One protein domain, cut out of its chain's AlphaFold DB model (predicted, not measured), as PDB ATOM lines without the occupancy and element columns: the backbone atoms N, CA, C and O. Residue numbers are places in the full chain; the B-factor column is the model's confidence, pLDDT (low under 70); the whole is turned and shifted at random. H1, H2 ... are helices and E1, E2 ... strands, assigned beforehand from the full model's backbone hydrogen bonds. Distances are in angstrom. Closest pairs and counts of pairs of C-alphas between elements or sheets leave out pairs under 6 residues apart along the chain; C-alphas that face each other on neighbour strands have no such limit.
ATOM      1  N   VAL A  16     164.248 126.335 216.452       81.50
ATOM      2  CA  VAL A  16     165.221 126.946 215.518       81.50
ATOM      3  C   VAL A  16     164.961 128.445 215.335       81.50
ATOM      4  O   VAL A  16     165.891 129.243 215.404       81.50
ATOM      5  N   ALA A  17     163.691 128.840 215.211       82.19
ATOM      6  CA  ALA A  17     163.294 130.245 215.122       82.19
ATOM      7  C   ALA A  17     163.647 131.052 216.388       82.19
ATOM      8  O   ALA A  17     163.955 132.237 216.300       82.19
ATOM      9  N   LEU A  18     163.637 130.411 217.563       84.81
ATOM     10  CA  LEU A  18     164.002 131.056 218.824       84.81
ATOM     11  C   LEU A  18     165.521 131.242 218.909       84.81
ATOM     12  O   LEU A  18     165.972 132.318 219.278       84.81
ATOM     13  N   THR A  19     166.311 130.243 218.498       87.38
ATOM     14  CA  THR A  19     167.778 130.369 218.416       87.38
ATOM     15  C   THR A  19     168.239 131.376 217.364       87.38
ATOM     16  O   THR A  19     169.177 132.124 217.617       87.38
ATOM     17  N   GLU A  20     167.576 131.439 216.210       87.62
ATOM     18  CA  GLU A  20     167.882 132.427 215.171       87.62
ATOM     19  C   GLU A  20     167.541 133.842 215.651       87.62
ATOM     20  O   GLU A  20     168.382 134.734 215.574       87.62
ATOM     21  N   GLY A  21     166.366 134.028 216.265       88.56
ATOM     22  CA  GLY A  21     166.000 135.286 216.915       88.56
ATOM     23  C   GLY A  21     166.986 135.699 218.011       88.56
ATOM     24  O   GLY A  21     167.349 136.868 218.084       88.56
ATOM     25  N   LEU A  22     167.487 134.749 218.810       92.88
ATOM     26  CA  LEU A  22     168.457 135.014 219.879       92.88
ATOM     27  C   LEU A  22     169.803 135.536 219.351       92.88
ATOM     28  O   LEU A  22     170.462 136.311 220.038       92.88
ATOM     29  N   ILE A  23     170.211 135.122 218.148       91.25
ATOM     30  CA  ILE A  23     171.463 135.566 217.515       91.25
ATOM     31  C   ILE A  23     171.249 136.870 216.741       91.25
ATOM     32  O   ILE A  23     172.054 137.792 216.850       91.25
ATOM     33  N   VAL A  24     170.164 136.977 215.973       94.75
ATOM     34  CA  VAL A  24     169.900 138.147 215.121       94.75
ATOM     35  C   VAL A  24     169.536 139.374 215.953       94.75
ATOM     36  O   VAL A  24     169.988 140.476 215.648       94.75
ATOM     37  N   PHE A  25     168.759 139.200 217.024       92.56
ATOM     38  CA  PHE A  25     168.302 140.303 217.869       92.56
ATOM     39  C   PHE A  25     169.442 141.188 218.412       92.56
ATOM     40  O   PHE A  25     169.408 142.392 218.150       92.56
ATOM     41  N   PRO A  26     170.477 140.663 219.103       88.94
ATOM     42  CA  PRO A  26     171.564 141.501 219.602       88.94
ATOM     43  C   PRO A  26     172.367 142.157 218.472       88.94
ATOM     44  O   PRO A  26     172.792 143.296 218.626       88.94
ATOM     45  N   ILE A  27     172.527 141.494 217.320       90.06
ATOM     46  CA  ILE A  27     173.235 142.063 216.161       90.06
ATOM     47  C   ILE A  27     172.481 143.279 215.615       90.06
ATOM     48  O   ILE A  27     173.086 144.319 215.362       90.06
ATOM     49  N   VAL A  28     171.158 143.175 215.468       93.25
ATOM     50  CA  VAL A  28     170.321 144.283 214.986       93.25
ATOM     51  C   VAL A  28     170.317 145.439 215.987       93.25
ATOM     52  O   VAL A  28     170.457 146.592 215.582       93.25
ATOM     53  N   VAL A  29     170.219 145.151 217.288       90.00
ATOM     54  CA  VAL A  29     170.277 146.184 218.337       90.00
ATOM     55  C   VAL A  29     171.628 146.904 218.331       90.00
ATOM     56  O   VAL A  29     171.654 148.134 218.380       90.00
ATOM     57  N   LEU A  30     172.739 146.171 218.201       86.94
ATOM     58  CA  LEU A  30     174.077 146.757 218.084       86.94
ATOM     59  C   LEU A  30     174.218 147.617 216.824       86.94
ATOM     60  O   LEU A  30     174.747 148.721 216.903       86.94
ATOM     61  N   ALA A  31     173.708 147.155 215.680       89.12
ATOM     62  CA  ALA A  31     173.758 147.915 214.434       89.12
ATOM     63  C   ALA A  31     172.976 149.238 214.534       89.12
ATOM     64  O   ALA A  31     173.475 150.285 214.129       89.12
ATOM     65  N   ILE A  32     171.771 149.212 215.117       91.50
ATOM     66  CA  ILE A  32     170.958 150.422 215.313       91.50
ATOM     67  C   ILE A  32     171.632 151.370 216.311       91.50
ATOM     68  O   ILE A  32     171.732 152.565 216.037       91.50
ATOM     69  N   SER A  33     172.129 150.849 217.437       87.44
ATOM     70  CA  SER A  33     172.858 151.638 218.438       87.44
ATOM     71  C   SER A  33     174.082 152.320 217.827       87.44
ATOM     72  O   SER A  33     174.270 153.520 218.028       87.44
ATOM     73  N   LEU A  34     174.844 151.603 216.996       85.56
ATOM     74  CA  LEU A  34     176.001 152.152 216.298       85.56
ATOM     75  C   LEU A  34     175.609 153.284 215.338       85.56
ATOM     76  O   LEU A  34     176.242 154.338 215.330       85.56
ATOM     77  N   CYS A  35     174.536 153.121 214.565       88.81
ATOM     78  CA  CYS A  35     174.051 154.182 213.681       88.81
ATOM     79  C   CYS A  35     173.611 155.437 214.454       88.81
ATOM     80  O   CYS A  35     173.913 156.556 214.035       88.81
ATOM     81  N   VAL A  36     172.916 155.271 215.585       90.19
ATOM     82  CA  VAL A  36     172.438 156.390 216.413       90.19
ATOM     83  C   VAL A  36     173.602 157.133 217.067       90.19
ATOM     84  O   VAL A  36     173.671 158.359 216.983       90.19
ATOM     85  N   GLU A  37     174.542 156.409 217.677       87.12
ATOM     86  CA  GLU A  37     175.698 157.018 218.338       87.12
ATOM     87  C   GLU A  37     176.634 157.700 217.335       87.12
ATOM     88  O   GLU A  37     177.079 158.823 217.576       87.12
ATOM     89  N   PHE A  38     176.862 157.096 216.165       83.19
ATOM     90  CA  PHE A  38     177.632 157.729 215.094       83.19
ATOM     91  C   PHE A  38     176.941 158.990 214.550       83.19
ATOM     92  O   PHE A  38     177.589 160.013 214.325       83.19
ATOM     93  N   GLY A  39     175.615 158.960 214.383       87.19
ATOM     94  CA  GLY A  39     174.841 160.139 213.991       87.19
ATOM     95  C   GLY A  39     174.962 161.277 215.010       87.19
ATOM     96  O   GLY A  39     175.228 162.422 214.638       87.19
ATOM     97  N   TYR A  40     174.847 160.957 216.301       85.25
ATOM     98  CA  TYR A  40     175.038 161.917 217.390       85.25
ATOM     99  C   TYR A  40     176.467 162.474 217.422       85.25
ATOM    100  O   TYR A  40     176.665 163.681 217.578       85.25
ATOM    101  N   MET A  41     177.469 161.624 217.190       80.38
ATOM    102  CA  MET A  41     178.862 162.042 217.069       80.38
ATOM    103  C   MET A  41     179.060 163.068 215.963       80.38
ATOM    104  O   MET A  41     179.678 164.109 216.195       80.38
ATOM    105  N   MET A  42     178.546 162.768 214.770       83.25
ATOM    106  CA  MET A  42     178.680 163.632 213.605       83.25
ATOM    107  C   MET A  42     177.950 164.958 213.823       83.25
ATOM    108  O   MET A  42     178.463 166.018 213.466       83.25
ATOM    109  N   TYR A  43     176.786 164.935 214.477       86.88
ATOM    110  CA  TYR A  43     176.083 166.150 214.878       86.88
ATOM    111  C   TYR A  43     176.945 167.033 215.796       86.88
ATOM    112  O   TYR A  43     177.184 168.200 215.479       86.88
ATOM    113  N   GLN A  44     177.488 166.467 216.878       83.38
ATOM    114  CA  GLN A  44     178.335 167.212 217.815       83.38
ATOM    115  C   GLN A  44     179.622 167.726 217.160       83.38
ATOM    116  O   GLN A  44     180.086 168.824 217.465       83.38
ATOM    117  N   TRP A  45     180.182 166.968 216.217       82.38
ATOM    118  CA  TRP A  45     181.345 167.388 215.440       82.38
ATOM    119  C   TRP A  45     181.057 168.648 214.620       82.38
ATOM    120  O   TRP A  45     181.840 169.597 214.638       82.38
ATOM    121  N   ASN A  46     179.912 168.694 213.939       87.25
ATOM    122  CA  ASN A  46     179.520 169.857 213.146       87.25
ATOM    123  C   ASN A  46     179.245 171.091 214.020       87.25
ATOM    124  O   ASN A  46     179.617 172.206 213.643       87.25
ATOM    125  N   LEU A  47     178.646 170.905 215.203       87.69
ATOM    126  CA  LEU A  47     178.465 171.991 216.171       87.69
ATOM    127  C   LEU A  47     179.805 172.545 216.662       87.69
ATOM    128  O   LEU A  47     180.009 173.760 216.641       87.69
ATOM    129  N   ALA A  48     180.734 171.664 217.042       85.31
ATOM    130  CA  ALA A  48     182.066 172.053 217.490       85.31
ATOM    131  C   ALA A  48     182.840 172.792 216.387       85.31
ATOM    132  O   ALA A  48     183.387 173.863 216.641       85.31
ATOM    133  N   ALA A  49     182.827 172.285 215.147       87.38
ATOM    134  CA  ALA A  49     183.479 172.926 214.000       87.38
ATOM    135  C   ALA A  49     182.974 174.359 213.776       87.38
ATOM    136  O   ALA A  49     183.766 175.291 213.624       87.38
ATOM    137  N   LYS A  50     181.654 174.557 213.826       89.44
ATOM    138  CA  LYS A  50     181.048 175.883 213.677       89.44
ATOM    139  C   LYS A  50     181.374 176.808 214.853       89.44
ATOM    140  O   LYS A  50     181.666 177.984 214.636       89.44
ATOM    141  N   ALA A  51     181.359 176.285 216.079       89.50
ATOM    142  CA  ALA A  51     181.742 177.038 217.270       89.50
ATOM    143  C   ALA A  51     183.206 177.507 217.193       89.50
ATOM    144  O   ALA A  51     183.479 178.677 217.448       89.50
ATOM    145  N   MET A  52     184.132 176.640 216.766       89.44
ATOM    146  CA  MET A  52     185.550 176.987 216.607       89.44
ATOM    147  C   MET A  52     185.784 178.025 215.511       89.44
ATOM    148  O   MET A  52     186.531 178.972 215.730       89.44
ATOM    149  N   GLN A  53     185.119 177.913 214.358       90.12
ATOM    150  CA  GLN A  53     185.227 178.922 213.292       90.12
ATOM    151  C   GLN A  53     184.815 180.317 213.774       90.12
ATOM    152  O   GLN A  53     185.455 181.313 213.440       90.12
ATOM    153  N   LEU A  54     183.757 180.398 214.582       89.00
ATOM    154  CA  LEU A  54     183.326 181.654 215.190       89.00
ATOM    155  C   LEU A  54     184.261 182.101 216.320       89.00
ATOM    156  O   LEU A  54     184.507 183.296 216.456       89.00
ATOM    157  N   GLY A  55     184.790 181.162 217.104       89.44
ATOM    158  CA  GLY A  55     185.747 181.432 218.175       89.44
ATOM    159  C   GLY A  55     187.052 182.022 217.654       89.44
ATOM    160  O   GLY A  55     187.466 183.081 218.113       89.44
ATOM    161  N   VAL A  56     187.645 181.412 216.628       91.81
ATOM    162  CA  VAL A  56     188.872 181.902 215.986       91.81
ATOM    163  C   VAL A  56     188.685 183.309 215.422       91.81
ATOM    164  O   VAL A  56     189.517 184.175 215.666       91.81
ATOM    165  N   ARG A  57     187.562 183.583 214.744       89.44
ATOM    166  CA  ARG A  57     187.256 184.939 214.249       89.44
ATOM    167  C   ARG A  57     187.184 185.980 215.365       89.44
ATOM    168  O   ARG A  57     187.538 187.127 215.136       89.44
ATOM    169  N   LYS A  58     186.729 185.596 216.561       87.12
ATOM    170  CA  LYS A  58     186.738 186.489 217.729       87.12
ATOM    171  C   LYS A  58     188.151 186.693 218.261       87.12
ATOM    172  O   LYS A  58     188.515 187.826 218.536       87.12
ATOM    173  N   LEU A  59     188.931 185.617 218.362       89.06
ATOM    174  CA  LEU A  59     190.308 185.662 218.857       89.06
ATOM    175  C   LEU A  59     191.226 186.520 217.984       89.06
ATOM    176  O   LEU A  59     192.138 187.140 218.500       89.06
ATOM    177  N   VAL A  60     190.974 186.565 216.678       88.94
ATOM    178  CA  VAL A  60     191.724 187.351 215.684       88.94
ATOM    179  C   VAL A  60     191.523 188.872 215.809       88.94
ATOM    180  O   VAL A  60     192.326 189.634 215.269       88.94
ATOM    181  N   VAL A  61     190.461 189.304 216.499       85.94
ATOM    182  CA  VAL A  61     190.038 190.714 216.640       85.94
ATOM    183  C   VAL A  61     190.037 191.164 218.113       85.94
ATOM    184  O   VAL A  61     189.776 192.323 218.420       85.94
ATOM    185  N   SER A  62     190.283 190.255 219.058       83.25
ATOM    186  CA  SER A  62     190.323 190.570 220.487       83.25
ATOM    187  C   SER A  62     191.743 190.850 220.973       83.25
ATOM    188  O   SER A  62     192.718 190.688 220.244       83.25
ATOM    189  N   GLU A  63     191.869 191.223 222.242       84.94
ATOM    190  CA  GLU A  63     193.163 191.174 222.921       84.94
ATOM    191  C   GLU A  63     193.661 189.712 222.981       84.94
ATOM    192  O   GLU A  63     192.843 188.774 222.964       84.94
ATOM    193  N   PRO A  64     194.986 189.491 223.003       86.31
ATOM    194  CA  PRO A  64     195.563 188.154 223.015       86.31
ATOM    195  C   PRO A  64     195.173 187.385 224.282       86.31
ATOM    196  O   PRO A  64     195.186 187.916 225.388       86.31
ATOM    197  N   ALA A  65     194.839 186.101 224.120       87.81
ATOM    198  CA  ALA A  65     194.455 185.240 225.239       87.81
ATOM    199  C   ALA A  65     195.656 184.753 226.070       87.81
ATOM    200  O   ALA A  65     195.464 184.279 227.194       87.81
ATOM    201  N   THR A  66     196.871 184.824 225.513       89.25
ATOM    202  CA  THR A  66     198.108 184.373 226.157       89.25
ATOM    203  C   THR A  66     198.764 185.511 226.951       89.25
ATOM    204  O   THR A  66     198.909 186.620 226.432       89.25
ATOM    205  N   PRO A  67     199.181 185.276 228.210       85.81
ATOM    206  CA  PRO A  67     199.752 186.327 229.059       85.81
ATOM    207  C   PRO A  67     201.152 186.784 228.608       85.81
ATOM    208  O   PRO A  67     201.576 187.898 228.897       85.81
ATOM    209  N   ASP A  68     201.874 185.925 227.895       87.12
ATOM    210  CA  ASP A  68     203.238 186.108 227.399       87.12
ATOM    211  C   ASP A  68     203.297 186.722 225.990       87.12
ATOM    212  O   ASP A  68     204.393 186.982 225.490       87.12
ATOM    213  N   PHE A  69     202.153 187.016 225.360       85.75
ATOM    214  CA  PHE A  69     202.079 187.478 223.968       85.75
ATOM    215  C   PHE A  69     203.034 188.644 223.665       85.75
ATOM    216  O   PHE A  69     203.834 188.575 222.736       85.75
ATOM    217  N   ASN A  70     203.009 189.692 224.494       83.06
ATOM    218  CA  ASN A  70     203.834 190.891 224.301       83.06
ATOM    219  C   ASN A  70     205.333 190.628 224.477       83.06
ATOM    220  O   ASN A  70     206.150 191.393 223.976       83.06
ATOM    221  N   THR A  71     205.695 189.576 225.215       84.00
ATOM    222  CA  THR A  71     207.092 189.191 225.443       84.00
ATOM    223  C   THR A  71     207.617 188.298 224.326       84.00
ATOM    224  O   THR A  71     208.743 188.483 223.879       84.00
ATOM    225  N   VAL A  72     206.790 187.367 223.844       84.06
ATOM    226  CA  VAL A  72     207.147 186.408 222.791       84.06
ATOM    227  C   VAL A  72     207.198 187.086 221.426       84.06
ATOM    228  O   VAL A  72     208.098 186.818 220.637       84.06
ATOM    229  N   PHE A  73     206.263 187.998 221.162       81.44
ATOM    230  CA  PHE A  73     206.181 188.735 219.904       81.44
ATOM    231  C   PHE A  73     206.651 190.190 220.051       81.44
ATOM    232  O   PHE A  73     206.155 191.085 219.362       81.44
ATOM    233  N   ALA A  74     207.583 190.433 220.978       78.44
ATOM    234  CA  ALA A  74     208.171 191.748 221.189       78.44
ATOM    235  C   ALA A  74     208.877 192.246 219.918       78.44
ATOM    236  O   ALA A  74     209.569 191.495 219.230       78.44
ATOM    237  N   PHE A  75     208.711 193.533 219.626       74.56
ATOM    238  CA  PHE A  75     209.393 194.187 218.516       74.56
ATOM    239  C   PHE A  75     210.855 194.490 218.875       74.56
ATOM    240  O   PHE A  75     211.126 195.108 219.905       74.56
ATOM    241  N   ASP A  76     211.776 194.093 217.997       75.44
ATOM    242  CA  ASP A  76     213.184 194.485 218.046       75.44
ATOM    243  C   ASP A  76     213.418 195.708 217.147       75.44
ATOM    244  O   ASP A  76     213.336 195.625 215.918       75.44
ATOM    245  N   ASP A  77     213.734 196.846 217.769       73.75
ATOM    246  CA  ASP A  77     213.981 198.123 217.085       73.75
ATOM    247  C   ASP A  77     215.162 198.049 216.103       73.75
ATOM    248  O   ASP A  77     215.201 198.759 215.096       73.75
ATOM    249  N   THR A  78     216.099 197.119 216.319       80.00
ATOM    250  CA  THR A  78     217.232 196.910 215.408       80.00
ATOM    251  C   THR A  78     216.828 196.273 214.075       80.00
ATOM    252  O   THR A  78     217.577 196.369 213.101       80.00
ATOM    253  N   GLN A  79     215.634 195.674 213.997       77.25
ATOM    254  CA  GLN A  79     215.096 195.027 212.798       77.25
ATOM    255  C   GLN A  79     213.954 195.812 212.144       77.25
ATOM    256  O   GLN A  79     213.247 195.279 211.289       77.25
ATOM    257  N   SER A  80     213.766 197.080 212.514       79.62
ATOM    258  CA  SER A  80     212.690 197.929 211.998       79.62
ATOM    259  C   SER A  80     212.597 197.920 210.465       79.62
ATOM    260  O   SER A  80     213.581 198.145 209.757       79.62
ATOM    261  N   GLY A  81     211.401 197.640 209.942       76.81
ATOM    262  CA  GLY A  81     211.125 197.590 208.503       76.81
ATOM    263  C   GLY A  81     211.581 196.314 207.785       76.81
ATOM    264  O   GLY A  81     211.303 196.173 206.593       76.81
ATOM    265  N   GLN A  82     212.235 195.371 208.473       83.44
ATOM    266  CA  GLN A  82     212.532 194.054 207.905       83.44
ATOM    267  C   GLN A  82     211.273 193.189 207.835       83.44
ATOM    268  O   GLN A  82     210.349 193.348 208.634       83.44
ATOM    269  N   LEU A  83     211.238 192.267 206.871       80.50
ATOM    270  CA  LEU A  83     210.166 191.280 206.765       80.50
ATOM    271  C   LEU A  83     210.205 190.341 207.975       80.50
ATOM    272  O   LEU A  83     211.280 189.987 208.455       80.50
ATOM    273  N   ILE A  84     209.029 189.943 208.455       78.81
ATOM    274  CA  ILE A  84     208.925 188.931 209.509       78.81
ATOM    275  C   ILE A  84     209.278 187.574 208.901       78.81
ATOM    276  O   ILE A  84     208.686 187.174 207.899       78.81
ATOM    277  N   ASP A  85     210.225 186.864 209.512       75.62
ATOM    278  CA  ASP A  85     210.569 185.507 209.096       75.62
ATOM    279  C   ASP A  85     209.422 184.543 209.435       75.62
ATOM    280  O   ASP A  85     208.963 184.473 210.578       75.62
ATOM    281  N   ALA A  86     208.943 183.817 208.423       65.19
ATOM    282  CA  ALA A  86     207.895 182.813 208.571       65.19
ATOM    283  C   ALA A  86     208.370 181.594 209.374       65.19
ATOM    284  O   ALA A  86     207.543 180.892 209.947       65.19
ATOM    285  N   ASP A  87     209.683 181.350 209.421       59.00
ATOM    286  CA  ASP A  87     210.270 180.111 209.944       59.00
ATOM    287  C   ASP A  87     210.882 180.277 211.346       59.00
ATOM    288  O   ASP A  87     211.602 179.414 211.845       59.00
ATOM    289  N   ALA A  88     210.586 181.388 212.029       62.84
ATOM    290  CA  ALA A  88     211.174 181.685 213.333       62.84
ATOM    291  C   ALA A  88     210.722 180.716 214.452       62.84
ATOM    292  O   ALA A  88     211.260 180.763 215.558       62.84
ATOM    293  N   GLY A  89     209.715 179.861 214.209       71.69
ATOM    294  CA  GLY A  89     209.189 178.898 215.191       71.69
ATOM    295  C   GLY A  89     208.623 179.545 216.462       71.69
ATOM    296  O   GLY A  89     208.380 178.863 217.462       71.69
ATOM    297  N   VAL A  90     208.437 180.867 216.443       83.44
ATOM    298  CA  VAL A  90     207.977 181.659 217.578       83.44
ATOM    299  C   VAL A  90     206.480 181.444 217.736       83.44
ATOM    300  O   VAL A  90     205.676 181.855 216.896       83.44
ATOM    301  N   GLN A  91     206.118 180.803 218.842       88.62
ATOM    302  CA  GLN A  91     204.741 180.499 219.194       88.62
ATOM    303  C   GLN A  91     204.477 180.789 220.671       88.62
ATOM    304  O   GLN A  91     205.342 180.586 221.522       88.62
ATOM    305  N   SER A  92     203.255 181.213 220.972       89.75
ATOM    306  CA  SER A  92     202.740 181.384 222.332       89.75
ATOM    307  C   SER A  92     201.416 180.637 222.435       89.75
ATOM    308  O   SER A  92     200.551 180.782 221.570       89.75
ATOM    309  N   ALA A  93     201.256 179.797 223.455       91.62
ATOM    310  CA  ALA A  93     200.076 178.956 223.605       91.62
ATOM    311  C   ALA A  93     199.556 178.953 225.044       91.62
ATOM    312  O   ALA A  93     200.335 178.945 225.993       91.62
ATOM    313  N   CYS A  94     198.235 178.891 225.198       91.81
ATOM    314  CA  CYS A  94     197.573 178.740 226.490       91.81
ATOM    315  C   CYS A  94     196.403 177.751 226.406       91.81
ATOM    316  O   CYS A  94     195.899 177.427 225.325       91.81
ATOM    317  N   GLY A  95     195.951 177.283 227.568       89.25
ATOM    318  CA  GLY A  95     194.795 176.405 227.709       89.25
ATOM    319  C   GLY A  95     195.168 174.925 227.772       89.25
ATOM    320  O   GLY A  95     196.243 174.553 228.256       89.25
ATOM    321  N   ALA A  96     194.256 174.073 227.311       86.75
ATOM    322  CA  ALA A  96     194.341 172.620 227.438       86.75
ATOM    323  C   ALA A  96     195.704 172.068 226.976       86.75
ATOM    324  O   ALA A  96     196.169 172.368 225.878       86.75
ATOM    325  N   GLY A  97     196.358 171.261 227.816       83.06
ATOM    326  CA  GLY A  97     197.620 170.590 227.473       83.06
ATOM    327  C   GLY A  97     198.870 171.479 227.396       83.06
ATOM    328  O   GLY A  97     199.931 170.968 227.052       83.06
ATOM    329  N   THR A  98     198.782 172.778 227.717       84.69
ATOM    330  CA  THR A  98     199.940 173.704 227.679       84.69
ATOM    331  C   THR A  98     200.570 173.973 229.048       84.69
ATOM    332  O   THR A  98     201.712 174.411 229.119       84.69
ATOM    333  N   GLY A  99     199.836 173.738 230.143       82.69
ATOM    334  CA  GLY A  99     200.265 174.111 231.498       82.69
ATOM    335  C   GLY A  99     200.195 175.618 231.795       82.69
ATOM    336  O   GLY A  99     200.448 176.017 232.929       82.69
ATOM    337  N   ILE A 100     199.808 176.442 230.814       87.62
ATOM    338  CA  ILE A 100     199.652 177.896 230.928       87.62
ATOM    339  C   ILE A 100     198.161 178.232 230.856       87.62
ATOM    340  O   ILE A 100     197.469 177.866 229.904       87.62
ATOM    341  N   ALA A 101     197.640 178.935 231.861       88.94
ATOM    342  CA  ALA A 101     196.253 179.389 231.849       88.94
ATOM    343  C   ALA A 101     196.075 180.570 230.879       88.94
ATOM    344  O   ALA A 101     196.866 181.511 230.897       88.94
ATOM    345  N   CYS A 102     195.029 180.528 230.051       89.94
ATOM    346  CA  CYS A 102     194.607 181.694 229.271       89.94
ATOM    347  C   CYS A 102     193.976 182.758 230.181       89.94
ATOM    348  O   CYS A 102     193.487 182.437 231.269       89.94
ATOM    349  N   ASP A 103     193.898 184.002 229.700       89.06
ATOM    350  CA  ASP A 103     193.171 185.069 230.390       89.06
ATOM    351  C   ASP A 103     191.708 184.663 230.671       89.06
ATOM    352  O   ASP A 103     190.927 184.331 229.770       89.06
ATOM    353  N   ALA A 104     191.332 184.683 231.952       86.00
ATOM    354  CA  ALA A 104     190.037 184.198 232.417       86.00
ATOM    355  C   ALA A 104     188.863 185.080 231.955       86.00
ATOM    356  O   ALA A 104     187.768 184.569 231.692       86.00
ATOM    357  N   THR A 105     189.076 186.391 231.817       85.19
ATOM    358  CA  THR A 105     188.060 187.337 231.342       85.19
ATOM    359  C   THR A 105     187.790 187.123 229.858       85.19
ATOM    360  O   THR A 105     186.629 187.017 229.447       85.19
ATOM    361  N   MET A 106     188.848 186.986 229.056       84.81
ATOM    362  CA  MET A 106     188.736 186.680 227.630       84.81
ATOM    363  C   MET A 106     188.076 185.324 227.399       84.81
ATOM    364  O   MET A 106     187.169 185.226 226.573       84.81
ATOM    365  N   MET A 107     188.449 184.290 228.162       88.25
ATOM    366  CA  MET A 107     187.821 182.967 228.041       88.25
ATOM    367  C   MET A 107     186.358 182.958 228.442       88.25
ATOM    368  O   MET A 107     185.542 182.356 227.742       88.25
ATOM    369  N   THR A 108     185.992 183.686 229.494       87.81
ATOM    370  CA  THR A 108     184.583 183.842 229.865       87.81
ATOM    371  C   THR A 108     183.809 184.507 228.728       87.81
ATOM    372  O   THR A 108     182.816 183.954 228.262       87.81
ATOM    373  N   ARG A 109     184.310 185.627 228.187       85.06
ATOM    374  CA  ARG A 109     183.687 186.334 227.052       85.06
ATOM    375  C   ARG A 109     183.602 185.481 225.787       85.06
ATOM    376  O   ARG A 109     182.611 185.570 225.066       85.06
ATOM    377  N   LEU A 110     184.617 184.667 225.508       87.94
ATOM    378  CA  LEU A 110     184.650 183.770 224.357       87.94
ATOM    379  C   LEU A 110     183.564 182.691 224.488       87.94
ATOM    380  O   LEU A 110     182.768 182.490 223.569       87.94
ATOM    381  N   ILE A 111     183.485 182.037 225.649       88.69
ATOM    382  CA  ILE A 111     182.585 180.905 225.889       88.69
ATOM    383  C   ILE A 111     181.135 181.356 226.055       88.69
ATOM    384  O   ILE A 111     180.264 180.840 225.352       88.69
ATOM    385  N   SER A 112     180.864 182.305 226.956       86.25
ATOM    386  CA  SER A 112     179.498 182.753 227.252       86.25
ATOM    387  C   SER A 112     178.964 183.732 226.212       86.25
ATOM    388  O   SER A 112     177.755 183.807 225.998       86.25
ATOM    389  N   GLY A 113     179.854 184.488 225.565       83.69
ATOM    390  CA  GLY A 113     179.464 185.614 224.727       83.69
ATOM    391  C   GLY A 113     178.745 186.704 225.517       83.69
ATOM    392  O   GLY A 113     178.712 186.706 226.749       83.69
ATOM    393  N   ASN A 114     178.142 187.631 224.777       78.31
ATOM    394  CA  ASN A 114     177.207 188.615 225.295       78.31
ATOM    395  C   ASN A 114     175.942 188.614 224.425       78.31
ATOM    396  O   ASN A 114     175.984 188.970 223.250       78.31
ATOM    397  N   LEU A 115     174.812 188.199 224.993       71.81
ATOM    398  CA  LEU A 115     173.516 188.192 224.303       71.81
ATOM    399  C   LEU A 115     172.600 189.350 224.721       71.81
ATOM    400  O   LEU A 115     171.492 189.473 224.193       71.81
ATOM    401  N   THR A 116     173.039 190.190 225.657       67.94
ATOM    402  CA  THR A 116     172.266 191.306 226.198       67.94
ATOM    403  C   THR A 116     172.763 192.639 225.622       67.94
ATOM    404  O   THR A 116     173.927 192.803 225.269       67.94
ATOM    405  N   GLY A 117     171.855 193.611 225.474       64.81
ATOM    406  CA  GLY A 117     172.168 194.920 224.883       64.81
ATOM    407  C   GLY A 117     172.132 194.967 223.346       64.81
ATOM    408  O   GLY A 117     171.652 194.046 222.681       64.81
ATOM    409  N   GLY A 118     172.585 196.096 222.783       62.12
ATOM    410  CA  GLY A 118     172.510 196.399 221.344       62.12
ATOM    411  C   GLY A 118     173.570 195.707 220.478       62.12
ATOM    412  O   GLY A 118     173.344 195.497 219.289       62.12
ATOM    413  N   GLN A 119     174.699 195.298 221.062       64.38
ATOM    414  CA  GLN A 119     175.737 194.523 220.381       64.38
ATOM    415  C   GLN A 119     175.691 193.073 220.860       64.38
ATOM    416  O   GLN A 119     176.293 192.710 221.868       64.38
ATOM    417  N   ARG A 120     174.966 192.230 220.121       74.19
ATOM    418  CA  ARG A 120     174.863 190.793 220.404       74.19
ATOM    419  C   ARG A 120     176.038 190.039 219.799       74.19
ATOM    420  O   ARG A 120     176.246 190.063 218.591       74.19
ATOM    421  N   TRP A 121     176.771 189.337 220.645       75.50
ATOM    422  CA  TRP A 121     177.943 188.547 220.302       75.50
ATOM    423  C   TRP A 121     177.771 187.142 220.886       75.50
ATOM    424  O   TRP A 121     178.133 186.929 222.041       75.50
ATOM    425  N   PRO A 122     177.244 186.168 220.123       85.00
ATOM    426  CA  PRO A 122     177.062 184.812 220.633       85.00
ATOM    427  C   PRO A 122     178.412 184.193 221.007       85.00
ATOM    428  O   PRO A 122     179.407 184.400 220.302       85.00
ATOM    429  N   GLY A 123     178.442 183.484 222.130       87.00
ATOM    430  CA  GLY A 123     179.594 182.734 222.615       87.00
ATOM    431  C   GLY A 123     179.634 181.328 222.034       87.00
ATOM    432  O   GLY A 123     178.685 180.871 221.389       87.00
ATOM    433  N   LEU A 124     180.729 180.609 222.270       88.75
ATOM    434  CA  LEU A 124     180.863 179.232 221.783       88.75
ATOM    435  C   LEU A 124     179.808 178.305 222.395       88.75
ATOM    436  O   LEU A 124     179.289 177.435 221.694       88.75
ATOM    437  N   ALA A 125     179.421 178.541 223.652       88.19
ATOM    438  CA  ALA A 125     178.391 177.761 224.333       88.19
ATOM    439  C   ALA A 125     177.000 177.887 223.681       88.19
ATOM    440  O   ALA A 125     176.153 177.020 223.884       88.19
ATOM    441  N   ASN A 126     176.754 178.921 222.863       88.31
ATOM    442  CA  ASN A 126     175.504 179.048 222.105       88.31
ATOM    443  C   ASN A 126     175.425 178.104 220.899       88.31
ATOM    444  O   ASN A 126     174.327 177.837 220.417       88.31
ATOM    445  N   TYR A 127     176.566 177.622 220.405       87.50
ATOM    446  CA  TYR A 127     176.635 176.704 219.267       87.50
ATOM    447  C   TYR A 127     176.944 175.277 219.705       87.50
ATOM    448  O   TYR A 127     176.366 174.340 219.165       87.50
ATOM    449  N   PHE A 128     177.825 175.110 220.691       87.56
ATOM    450  CA  PHE A 128     178.207 173.813 221.235       87.56
ATOM    451  C   PHE A 128     178.009 173.824 222.764       87.56
ATOM    452  O   PHE A 128     178.933 174.164 223.513       87.56
ATOM    453  N   PRO A 129     176.783 173.521 223.240       78.56
ATOM    454  CA  PRO A 129     176.467 173.498 224.665       78.56
ATOM    455  C   PRO A 129     177.184 172.308 225.317       78.56
ATOM    456  O   PRO A 129     176.862 171.157 225.044       78.56
ATOM    457  N   GLY A 130     178.192 172.593 226.141       79.38
ATOM    458  CA  GLY A 130     179.080 171.588 226.740       79.38
ATOM    459  C   GLY A 130     180.567 171.928 226.621       79.38
ATOM    460  O   GLY A 130     181.386 171.295 227.278       79.38
ATOM    461  N   ILE A 131     180.921 172.946 225.829       84.12
ATOM    462  CA  ILE A 131     182.297 173.440 225.763       84.12
ATOM    463  C   ILE A 131     182.722 174.087 227.084       84.12
ATOM    464  O   ILE A 131     182.019 174.936 227.634       84.12
ATOM    465  N   THR A 132     183.899 173.709 227.572       84.69
ATOM    466  CA  THR A 132     184.509 174.292 228.773       84.69
ATOM    467  C   THR A 132     185.859 174.924 228.446       84.69
ATOM    468  O   THR A 132     186.525 174.531 227.490       84.69
ATOM    469  N   ALA A 133     186.293 175.898 229.253       83.94
ATOM    470  CA  ALA A 133     187.584 176.566 229.054       83.94
ATOM    471  C   ALA A 133     188.768 175.590 229.129       83.94
ATOM    472  O   ALA A 133     189.739 175.748 228.396       83.94
ATOM    473  N   GLY A 134     188.666 174.554 229.968       83.75
ATOM    474  CA  GLY A 134     189.716 173.545 230.141       83.75
ATOM    475  C   GLY A 134     189.945 172.650 228.922       83.75
ATOM    476  O   GLY A 134     190.967 171.980 228.862       83.75
ATOM    477  N   GLN A 135     189.028 172.653 227.954       85.94
ATOM    478  CA  GLN A 135     189.137 171.886 226.709       85.94
ATOM    479  C   GLN A 135     189.683 172.719 225.554       85.94
ATOM    480  O   GLN A 135     190.014 172.176 224.508       85.94
ATOM    481  N   ILE A 136     189.756 174.039 225.706       89.12
ATOM    482  CA  ILE A 136     190.188 174.932 224.639       89.12
ATOM    483  C   ILE A 136     191.694 175.134 224.759       89.12
ATOM    484  O   ILE A 136     192.205 175.459 225.829       89.12
ATOM    485  N   ARG A 137     192.397 174.982 223.642       90.94
ATOM    486  CA  ARG A 137     193.791 175.382 223.482       90.94
ATOM    487  C   ARG A 137     193.871 176.455 222.410       90.94
ATOM    488  O   ARG A 137     193.284 176.314 221.342       90.94
ATOM    489  N   ILE A 138     194.590 177.529 222.698       92.00
ATOM    490  CA  ILE A 138     194.818 178.631 221.763       92.00
ATOM    491  C   ILE A 138     196.319 178.734 221.545       92.00
ATOM    492  O   ILE A 138     197.088 178.682 222.502       92.00
ATOM    493  N   ILE A 139     196.719 178.840 220.287       91.94
ATOM    494  CA  ILE A 139     198.105 178.932 219.848       91.94
ATOM    495  C   ILE A 139     198.197 180.134 218.911       91.94
ATOM    496  O   ILE A 139     197.413 180.260 217.973       91.94
ATOM    497  N   TYR A 140     199.149 181.011 219.176       90.88
ATOM    498  CA  TYR A 140     199.546 182.112 218.314       90.88
ATOM    499  C   TYR A 140     200.911 181.777 217.728       90.88
ATOM    500  O   TYR A 140     201.798 181.351 218.463       90.88
ATOM    501  N   GLU A 141     201.081 181.979 216.430       90.00
ATOM    502  CA  GLU A 141     202.318 181.700 215.696       90.00
ATOM    503  C   GLU A 141     202.616 182.868 214.755       90.00
ATOM    504  O   GLU A 141     201.686 183.476 214.224       90.00
ATOM    505  N   LEU A 142     203.883 183.216 214.531       85.88
ATOM    506  CA  LEU A 142     204.211 184.230 213.523       85.88
ATOM    507  C   LEU A 142     203.758 183.764 212.135       85.88
ATOM    508  O   LEU A 142     204.041 182.653 211.709       85.88
ATOM    509  N   SER A 143     203.048 184.629 211.409       83.12
ATOM    510  CA  SER A 143     202.545 184.279 210.073       83.12
ATOM    511  C   SER A 143     203.600 184.392 208.966       83.12
ATOM    512  O   SER A 143     203.345 183.972 207.840       83.12
ATOM    513  N   GLY A 144     204.743 185.030 209.249       81.44
ATOM    514  CA  GLY A 144     205.714 185.432 208.226       81.44
ATOM    515  C   GLY A 144     205.231 186.553 207.302       81.44
ATOM    516  O   GLY A 144     205.864 186.849 206.291       81.44
ATOM    517  N   LEU A 145     204.084 187.168 207.608       80.31
ATOM    518  CA  LEU A 145     203.537 188.288 206.855       80.31
ATOM    519  C   LEU A 145     203.826 189.609 207.568       80.31
ATOM    520  O   LEU A 145     203.802 189.704 208.794       80.31
ATOM    521  N   GLY A 146     204.015 190.664 206.778       79.94
ATOM    522  CA  GLY A 146     204.237 192.015 207.283       79.94
ATOM    523  C   GLY A 146     205.709 192.327 207.549       79.94
ATOM    524  O   GLY A 146     206.611 191.708 206.986       79.94
ATOM    525  N   TYR A 147     205.928 193.349 208.369       81.44
ATOM    526  CA  TYR A 147     207.250 193.864 208.702       81.44
ATOM    527  C   TYR A 147     207.345 194.174 210.196       81.44
ATOM    528  O   TYR A 147     206.344 194.468 210.858       81.44
ATOM    529  N   GLN A 148     208.566 194.120 210.710       79.19
ATOM    530  CA  GLN A 148     208.904 194.462 212.083       79.19
ATOM    531  C   GLN A 148     208.627 195.950 212.344       79.19
ATOM    532  O   GLN A 148     209.051 196.813 211.571       79.19
ATOM    533  N   GLY A 149     207.930 196.265 213.438       74.69
ATOM    534  CA  GLY A 149     207.654 197.651 213.852       74.69
ATOM    535  C   GLY A 149     206.333 198.212 213.330       74.69
ATOM    536  O   GLY A 149     206.100 199.420 213.375       74.69
ATOM    537  N   ARG A 150     205.438 197.347 212.836       76.88
ATOM    538  CA  ARG A 150     204.076 197.733 212.455       76.88
ATOM    539  C   ARG A 150     203.327 198.317 213.672       76.88
ATOM    540  O   ARG A 150     203.218 197.630 214.686       76.88
ATOM    541  N   PRO A 151     202.699 199.508 213.564       70.88
ATOM    542  CA  PRO A 151     201.985 200.144 214.681       70.88
ATOM    543  C   PRO A 151     200.846 199.315 215.297       70.88
ATOM    544  O   PRO A 151     200.478 199.533 216.445       70.88
ATOM    545  N   GLY A 152     200.275 198.373 214.537       68.19
ATOM    546  CA  GLY A 152     199.229 197.450 214.995       68.19
ATOM    547  C   GLY A 152     199.747 196.099 215.495       68.19
ATOM    548  O   GLY A 152     198.967 195.155 215.544       68.19
ATOM    549  N   GLY A 153     201.047 195.978 215.779       75.00
ATOM    550  CA  GLY A 153     201.671 194.730 216.210       75.00
ATOM    551  C   GLY A 153     201.941 193.731 215.073       75.00
ATOM    552  O   GLY A 153     201.594 193.987 213.906       75.00
ATOM    553  N   PRO A 154     202.596 192.604 215.407       76.19
ATOM    554  CA  PRO A 154     202.966 191.566 214.454       76.19
ATOM    555  C   PRO A 154     201.739 190.821 213.927       76.19
ATOM    556  O   PRO A 154     200.753 190.626 214.637       76.19
ATOM    557  N   VAL A 155     201.809 190.383 212.668       84.00
ATOM    558  CA  VAL A 155     200.755 189.562 212.065       84.00
ATOM    559  C   VAL A 155     200.981 188.110 212.477       84.00
ATOM    560  O   VAL A 155     201.975 187.488 212.091       84.00
ATOM    561  N   VAL A 156     200.047 187.559 213.245       87.19
ATOM    562  CA  VAL A 156     200.119 186.196 213.779       87.19
ATOM    563  C   VAL A 156     199.022 185.315 213.194       87.19
ATOM    564  O   VAL A 156     197.904 185.753 212.931       87.19
ATOM    565  N   THR A 157     199.327 184.043 213.007       90.50
ATOM    566  CA  THR A 157     198.349 182.996 212.756       90.50
ATOM    567  C   THR A 157     197.802 182.525 214.098       90.50
ATOM    568  O   THR A 157     198.536 182.036 214.954       90.50
ATOM    569  N   VAL A 158     196.497 182.683 214.294       91.06
ATOM    570  CA  VAL A 158     195.768 182.195 215.462       91.06
ATOM    571  C   VAL A 158     195.217 180.815 215.149       91.06
ATOM    572  O   VAL A 158     194.501 180.616 214.166       91.06
ATOM    573  N   ARG A 159     195.512 179.859 216.017       91.69
ATOM    574  CA  ARG A 159     195.068 178.476 215.936       91.69
ATOM    575  C   ARG A 159     194.319 178.117 217.210       91.69
ATOM    576  O   ARG A 159     194.843 178.248 218.310       91.69
ATOM    577  N   MET A 160     193.086 177.659 217.059       91.06
ATOM    578  CA  MET A 160     192.271 177.167 218.163       91.06
ATOM    579  C   MET A 160     192.098 175.662 218.025       91.06
ATOM    580  O   MET A 160     191.757 175.170 216.948       91.06
ATOM    581  N   GLU A 161     192.295 174.954 219.127       89.50
ATOM    582  CA  GLU A 161     192.085 173.520 219.234       89.50
ATOM    583  C   GLU A 161     191.112 173.211 220.361       89.50
ATOM    584  O   GLU A 161     191.070 173.906 221.380       89.50
ATOM    585  N   ILE A 162     190.343 172.144 220.184       84.75
ATOM    586  CA  ILE A 162     189.534 171.576 221.259       84.75
ATOM    587  C   ILE A 162     190.111 170.204 221.604       84.75
ATOM    588  O   ILE A 162     190.054 169.276 220.795       84.75
ATOM    589  N   ALA A 163     190.658 170.089 222.815       72.62
ATOM    590  CA  ALA A 163     191.000 168.828 223.451       72.62
ATOM    591  C   ALA A 163     189.698 168.092 223.787       72.62
ATOM    592  O   ALA A 163     188.816 168.622 224.472       72.62
ATOM    593  N   ARG A 164     189.525 166.899 223.217       64.69
ATOM    594  CA  ARG A 164     188.256 166.177 223.279       64.69
ATOM    595  C   ARG A 164     188.325 165.056 224.305       64.69
ATOM    596  O   ARG A 164     188.500 163.898 223.952       64.69
ATOM    597  N   ASP A 165     188.037 165.421 225.544       56.28
ATOM    598  CA  ASP A 165     187.802 164.464 226.632       56.28
ATOM    599  C   ASP A 165     186.292 164.155 226.777       56.28
ATOM    600  O   ASP A 165     185.870 163.406 227.647       56.28
ATOM    601  N   ALA A 166     185.444 164.789 225.955       47.81
ATOM    602  CA  ALA A 166     184.070 165.125 226.337       47.81
ATOM    603  C   ALA A 166     182.953 164.255 225.753       47.81
ATOM    604  O   ALA A 166     181.788 164.567 226.000       47.81
ATOM    605  N   ILE A 167     183.245 163.249 224.918       55.47
ATOM    606  CA  ILE A 167     182.162 162.439 224.339       55.47
ATOM    607  C   ILE A 167     182.255 160.990 224.782       55.47
ATOM    608  O   ILE A 167     182.834 160.145 224.106       55.47
ATOM    609  N   ASP A 168     181.612 160.744 225.919       61.44
ATOM    610  CA  ASP A 168     181.239 159.418 226.385       61.44
ATOM    611  C   ASP A 168     180.194 158.824 225.432       61.44
ATOM    612  O   ASP A 168     178.997 159.113 225.509       61.44
ATOM    613  N   PHE A 169     180.653 157.993 224.501       68.94
ATOM    614  CA  PHE A 169     179.784 157.076 223.774       68.94
ATOM    615  C   PHE A 169     179.728 155.758 224.551       68.94
ATOM    616  O   PHE A 169     180.758 155.086 224.671       68.94
ATOM    617  N   PRO A 170     178.565 155.354 225.083       66.25
ATOM    618  CA  PRO A 170     178.491 154.183 225.945       66.25
ATOM    619  C   PRO A 170     178.810 152.881 225.196       66.25
ATOM    620  O   PRO A 170     179.442 152.003 225.782       66.25
ATOM    621  N   VAL A 171     178.434 152.757 223.913       71.06
ATOM    622  CA  VAL A 171     178.692 151.549 223.109       71.06
ATOM    623  C   VAL A 171     179.901 151.736 222.193       71.06
ATOM    624  O   VAL A 171     180.861 150.967 222.269       71.06
ATOM    625  N   ILE A 172     179.903 152.774 221.355       71.56
ATOM    626  CA  ILE A 172     180.989 153.037 220.401       71.56
ATOM    627  C   ILE A 172     182.267 153.464 221.117       71.56
ATOM    628  O   ILE A 172     183.350 153.064 220.708       71.56
ATOM    629  N   GLY A 173     182.165 154.258 222.180       70.69
ATOM    630  CA  GLY A 173     183.329 154.806 222.879       70.69
ATOM    631  C   GLY A 173     184.131 153.696 223.533       70.69
ATOM    632  O   GLY A 173     185.333 153.612 223.322       70.69
ATOM    633  N   ARG A 174     183.446 152.764 224.203       72.44
ATOM    634  CA  ARG A 174     184.060 151.555 224.771       72.44
ATOM    635  C   ARG A 174     184.647 150.633 223.707       72.44
ATOM    636  O   ARG A 174     185.725 150.078 223.910       72.44
ATOM    637  N   LEU A 175     183.977 150.487 222.562       73.25
ATOM    638  CA  LEU A 175     184.495 149.692 221.450       73.25
ATOM    639  C   LEU A 175     185.753 150.327 220.833       73.25
ATOM    640  O   LEU A 175     186.742 149.627 220.640       73.25
ATOM    641  N   LEU A 176     185.746 151.636 220.566       71.06
ATOM    642  CA  LEU A 176     186.882 152.387 220.013       71.06
ATOM    643  C   LEU A 176     188.068 152.446 220.985       71.06
ATOM    644  O   LEU A 176     189.210 152.246 220.573       71.06
ATOM    645  N   GLU A 177     187.796 152.654 222.276       73.19
ATOM    646  CA  GLU A 177     188.791 152.617 223.353       73.19
ATOM    647  C   GLU A 177     189.473 151.241 223.410       73.19
ATOM    648  O   GLU A 177     190.698 151.158 223.476       73.19
ATOM    649  N   SER A 178     188.703 150.152 223.268       71.94
ATOM    650  CA  SER A 178     189.243 148.783 223.265       71.94
ATOM    651  C   SER A 178     190.176 148.474 222.087       71.94
ATOM    652  O   SER A 178     191.016 147.580 222.194       71.94
ATOM    653  N   ILE A 179     190.062 149.220 220.983       71.88
ATOM    654  CA  ILE A 179     190.930 149.098 219.800       71.88
ATOM    655  C   ILE A 179     191.980 150.219 219.712       71.88
ATOM    656  O   ILE A 179     192.676 150.326 218.705       71.88
ATOM    657  N   GLY A 180     192.117 151.043 220.760       61.66
ATOM    658  CA  GLY A 180     193.144 152.081 220.862       61.66
ATOM    659  C   GLY A 180     192.949 153.281 219.929       61.66
ATOM    660  O   GLY A 180     193.905 154.011 219.672       61.66
ATOM    661  N   ILE A 181     191.738 153.497 219.404       62.56
ATOM    662  CA  ILE A 181     191.449 154.625 218.510       62.56
ATOM    663  C   ILE A 181     190.906 155.796 219.333       62.56
ATOM    664  O   ILE A 181     189.740 155.818 219.721       62.56
ATOM    665  N   GLY A 182     191.763 156.790 219.573       61.47
ATOM    666  CA  GLY A 182     191.363 158.098 220.090       61.47
ATOM    667  C   GLY A 182     190.847 159.009 218.975       61.47
ATOM    668  O   GLY A 182     191.312 158.943 217.835       61.47
ATOM    669  N   PHE A 183     189.892 159.884 219.291       61.16
ATOM    670  CA  PHE A 183     189.474 160.919 218.346       61.16
ATOM    671  C   PHE A 183     190.553 162.003 218.238       61.16
ATOM    672  O   PHE A 183     190.976 162.525 219.271       61.16
ATOM    673  N   PRO A 184     190.991 162.372 217.021       61.16
ATOM    674  CA  PRO A 184     191.980 163.424 216.856       61.16
ATOM    675  C   PRO A 184     191.403 164.777 217.303       61.16
ATOM    676  O   PRO A 184     190.203 165.020 217.122       61.16
ATOM    677  N   PRO A 185     192.234 165.668 217.868       67.31
ATOM    678  CA  PRO A 185     191.814 167.027 218.173       67.31
ATOM    679  C   PRO A 185     191.419 167.758 216.886       67.31
ATOM    680  O   PRO A 185     191.977 167.523 215.812       67.31
ATOM    681  N   PHE A 186     190.447 168.659 217.000       74.81
ATOM    682  CA  PHE A 186     190.054 169.532 215.900       74.81
ATOM    683  C   PHE A 186     190.773 170.857 216.011       74.81
ATOM    684  O   PHE A 186     190.811 171.441 217.092       74.81
ATOM    685  N   THR A 187     191.267 171.334 214.875       84.06
ATOM    686  CA  THR A 187     192.064 172.550 214.792       84.06
ATOM    687  C   THR A 187     191.469 173.473 213.735       84.06
ATOM    688  O   THR A 187     191.177 173.046 212.617       84.06
ATOM    689  N   VAL A 188     191.288 174.746 214.083       87.25
ATOM    690  CA  VAL A 188     190.883 175.810 213.154       87.25
ATOM    691  C   VAL A 188     191.907 176.933 213.225       87.25
ATOM    692  O   VAL A 188     192.312 177.330 214.315       87.25
ATOM    693  N   THR A 189     192.314 177.447 212.066       89.19
ATOM    694  CA  THR A 189     193.326 178.502 211.939       89.19
ATOM    695  C   THR A 189     192.773 179.723 211.207       89.19
ATOM    696  O   THR A 189     191.959 179.596 210.292       89.19
ATOM    697  N   ALA A 190     193.205 180.917 211.612       88.00
ATOM    698  CA  ALA A 190     192.998 182.162 210.875       88.00
ATOM    699  C   ALA A 190     194.096 183.179 211.206       88.00
ATOM    700  O   ALA A 190     194.675 183.149 212.286       88.00
ATOM    701  N   THR A 191     194.370 184.097 210.287       84.69
ATOM    702  CA  THR A 191     195.348 185.176 210.476       84.69
ATOM    703  C   THR A 191     194.752 186.338 211.266       84.69
ATOM    704  O   THR A 191     193.583 186.665 211.075       84.69
ATOM    705  N   SER A 192     195.557 186.984 212.110       80.38
ATOM    706  CA  SER A 192     195.198 188.183 212.876       80.38
ATOM    707  C   SER A 192     194.804 189.352 211.959       80.38
ATOM    708  O   SER A 192     195.520 189.624 210.994       80.38
ATOM    709  N   GLU A 193     193.728 190.074 212.286       75.69
ATOM    710  CA  GLU A 193     193.239 191.246 211.537       75.69
ATOM    711  C   GLU A 193     193.437 192.528 212.360       75.69
ATOM    712  O   GLU A 193     194.162 193.428 211.937       75.69
ATOM    713  N   ASP A 194     192.866 192.568 213.568       71.31
ATOM    714  CA  ASP A 194     192.986 193.671 214.540       71.31
ATOM    715  C   ASP A 194     193.268 193.109 215.942       71.31
ATOM    716  O   ASP A 194     192.617 193.443 216.930       71.31
ATOM    717  N   LEU A 195     194.226 192.178 216.020       71.00
ATOM    718  CA  LEU A 195     194.687 191.614 217.285       71.00
ATOM    719  C   LEU A 195     195.480 192.690 218.040       71.00
ATOM    720  O   LEU A 195     196.664 192.906 217.781       71.00
ATOM    721  N   ARG A 196     194.820 193.402 218.956       64.56
ATOM    722  CA  ARG A 196     195.450 194.503 219.691       64.56
ATOM    723  C   ARG A 196     196.220 194.001 220.903       64.56
ATOM    724  O   ARG A 196     195.651 193.458 221.842       64.56
ATOM    725  N   SER A 197     197.518 194.274 220.905       55.03
ATOM    726  CA  SER A 197     198.419 194.160 222.053       55.03
ATOM    727  C   SER A 197     198.740 195.564 222.583       55.03
ATOM    728  O   SER A 197     199.856 196.056 222.448       55.03
ATOM    729  N   CYS A 198     197.756 196.290 223.133       49.34
ATOM    730  CA  CYS A 198     198.078 197.568 223.779       49.34
ATOM    731  C   CYS A 198     198.848 197.290 225.093       49.34
ATOM    732  O   CYS A 198     198.407 196.452 225.879       49.34
TER     733      CYS A 198
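AT A GLANCE: This is residues 16 to 198 of the 203 residues of the protein "Pilus assembly protein" of Aminobacter sp. SR38 (UniProt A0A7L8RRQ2). One very long helix, H1, packs with its last residues, 45 to 59, on one face of a small four-stranded sheet, while its first residues, 16 to 29, stick out as a free arm that makes much of the length. Long loops spread round the sheet, and residues 174 to 180, of which 174 to 178 belong to H4, stick out as well. The printed part has 183 residues, with four named helices and four named strands in the order H1 H2 E1 H3 E2 E3 H4 E4; the sheet, E1 - E2 - E3 - E4, is all antiparallel. The class is mixed, with 89 residues in named elements, under half. The whole is loose, with a radius of gyration of the C-alphas of 22.1 A and spans of 87 by 43 by 25 A.

HOW THE PARTS SIT: H1, residues 16 to 59, is on the sheet of E1, residues 91 to 95, E2, 136 to 142, E3, 156 to 162, and E4, 186 to 191. These make two layers, a helix on one face of a sheet. The height of H1 over the sheet is 4.5 A, only just above the sheet's level, and on the local plane it runs along E4 at 19 degrees. The closest C-alphas of H1 and E4 are those of Gln 53 and Val 188, 6.5 A apart. H2, residues 69 to 72, is on the same face, over E1. N 94 and O 138 of E1 and E2 are within hydrogen-bond range at 2.9 A, N 139 and O 159 of the hairpin E2 and E3 at 2.8 A, and N 160 and O 188 of E3 and E4 at 2.9 A. H3, residues 104 to 112, is close to H1 but not clearly touching; their closest C-alphas, of Gly 55 and Leu 110, are 6.7 A apart. H4, residues 172 to 178, only just touches H1, with 3 pairs of C-alphas within 8 A, the closest Leu 34 and Ile 172 at 6.5 A; they stand about perpendicular at 86 degrees. Every O i to N i+4 pair is within hydrogen-bond range in H3 and H4, and 38 of 40 in H1; H2 is too short for such a pair.

IN THESE COORDINATES: H1 runs 63.9 A from C-alpha 16 at (165.221, 126.946, 215.518) to C-alpha 59 at (190.308, 185.662, 218.857). H2 measures 5.3 A, E1 13.7 A, H3 11.8 A, E2 20.2 A, E3 19.5 A and H4 9.7 A. E4 measures 17.4 A and ends with C-alpha 191 at (195.348, 185.176, 210.476).

THE WHOLE: The farthest C-alphas, of Val 16 and Thr 78, are 87.2 A apart. The printed part has no cut. The links H2 to E1, H3 to E2 and E2 to E3 are long. The mean pLDDT of the printed part is 81.2; 24 residues are under 70, among them 164 to 170 and 180 to 185.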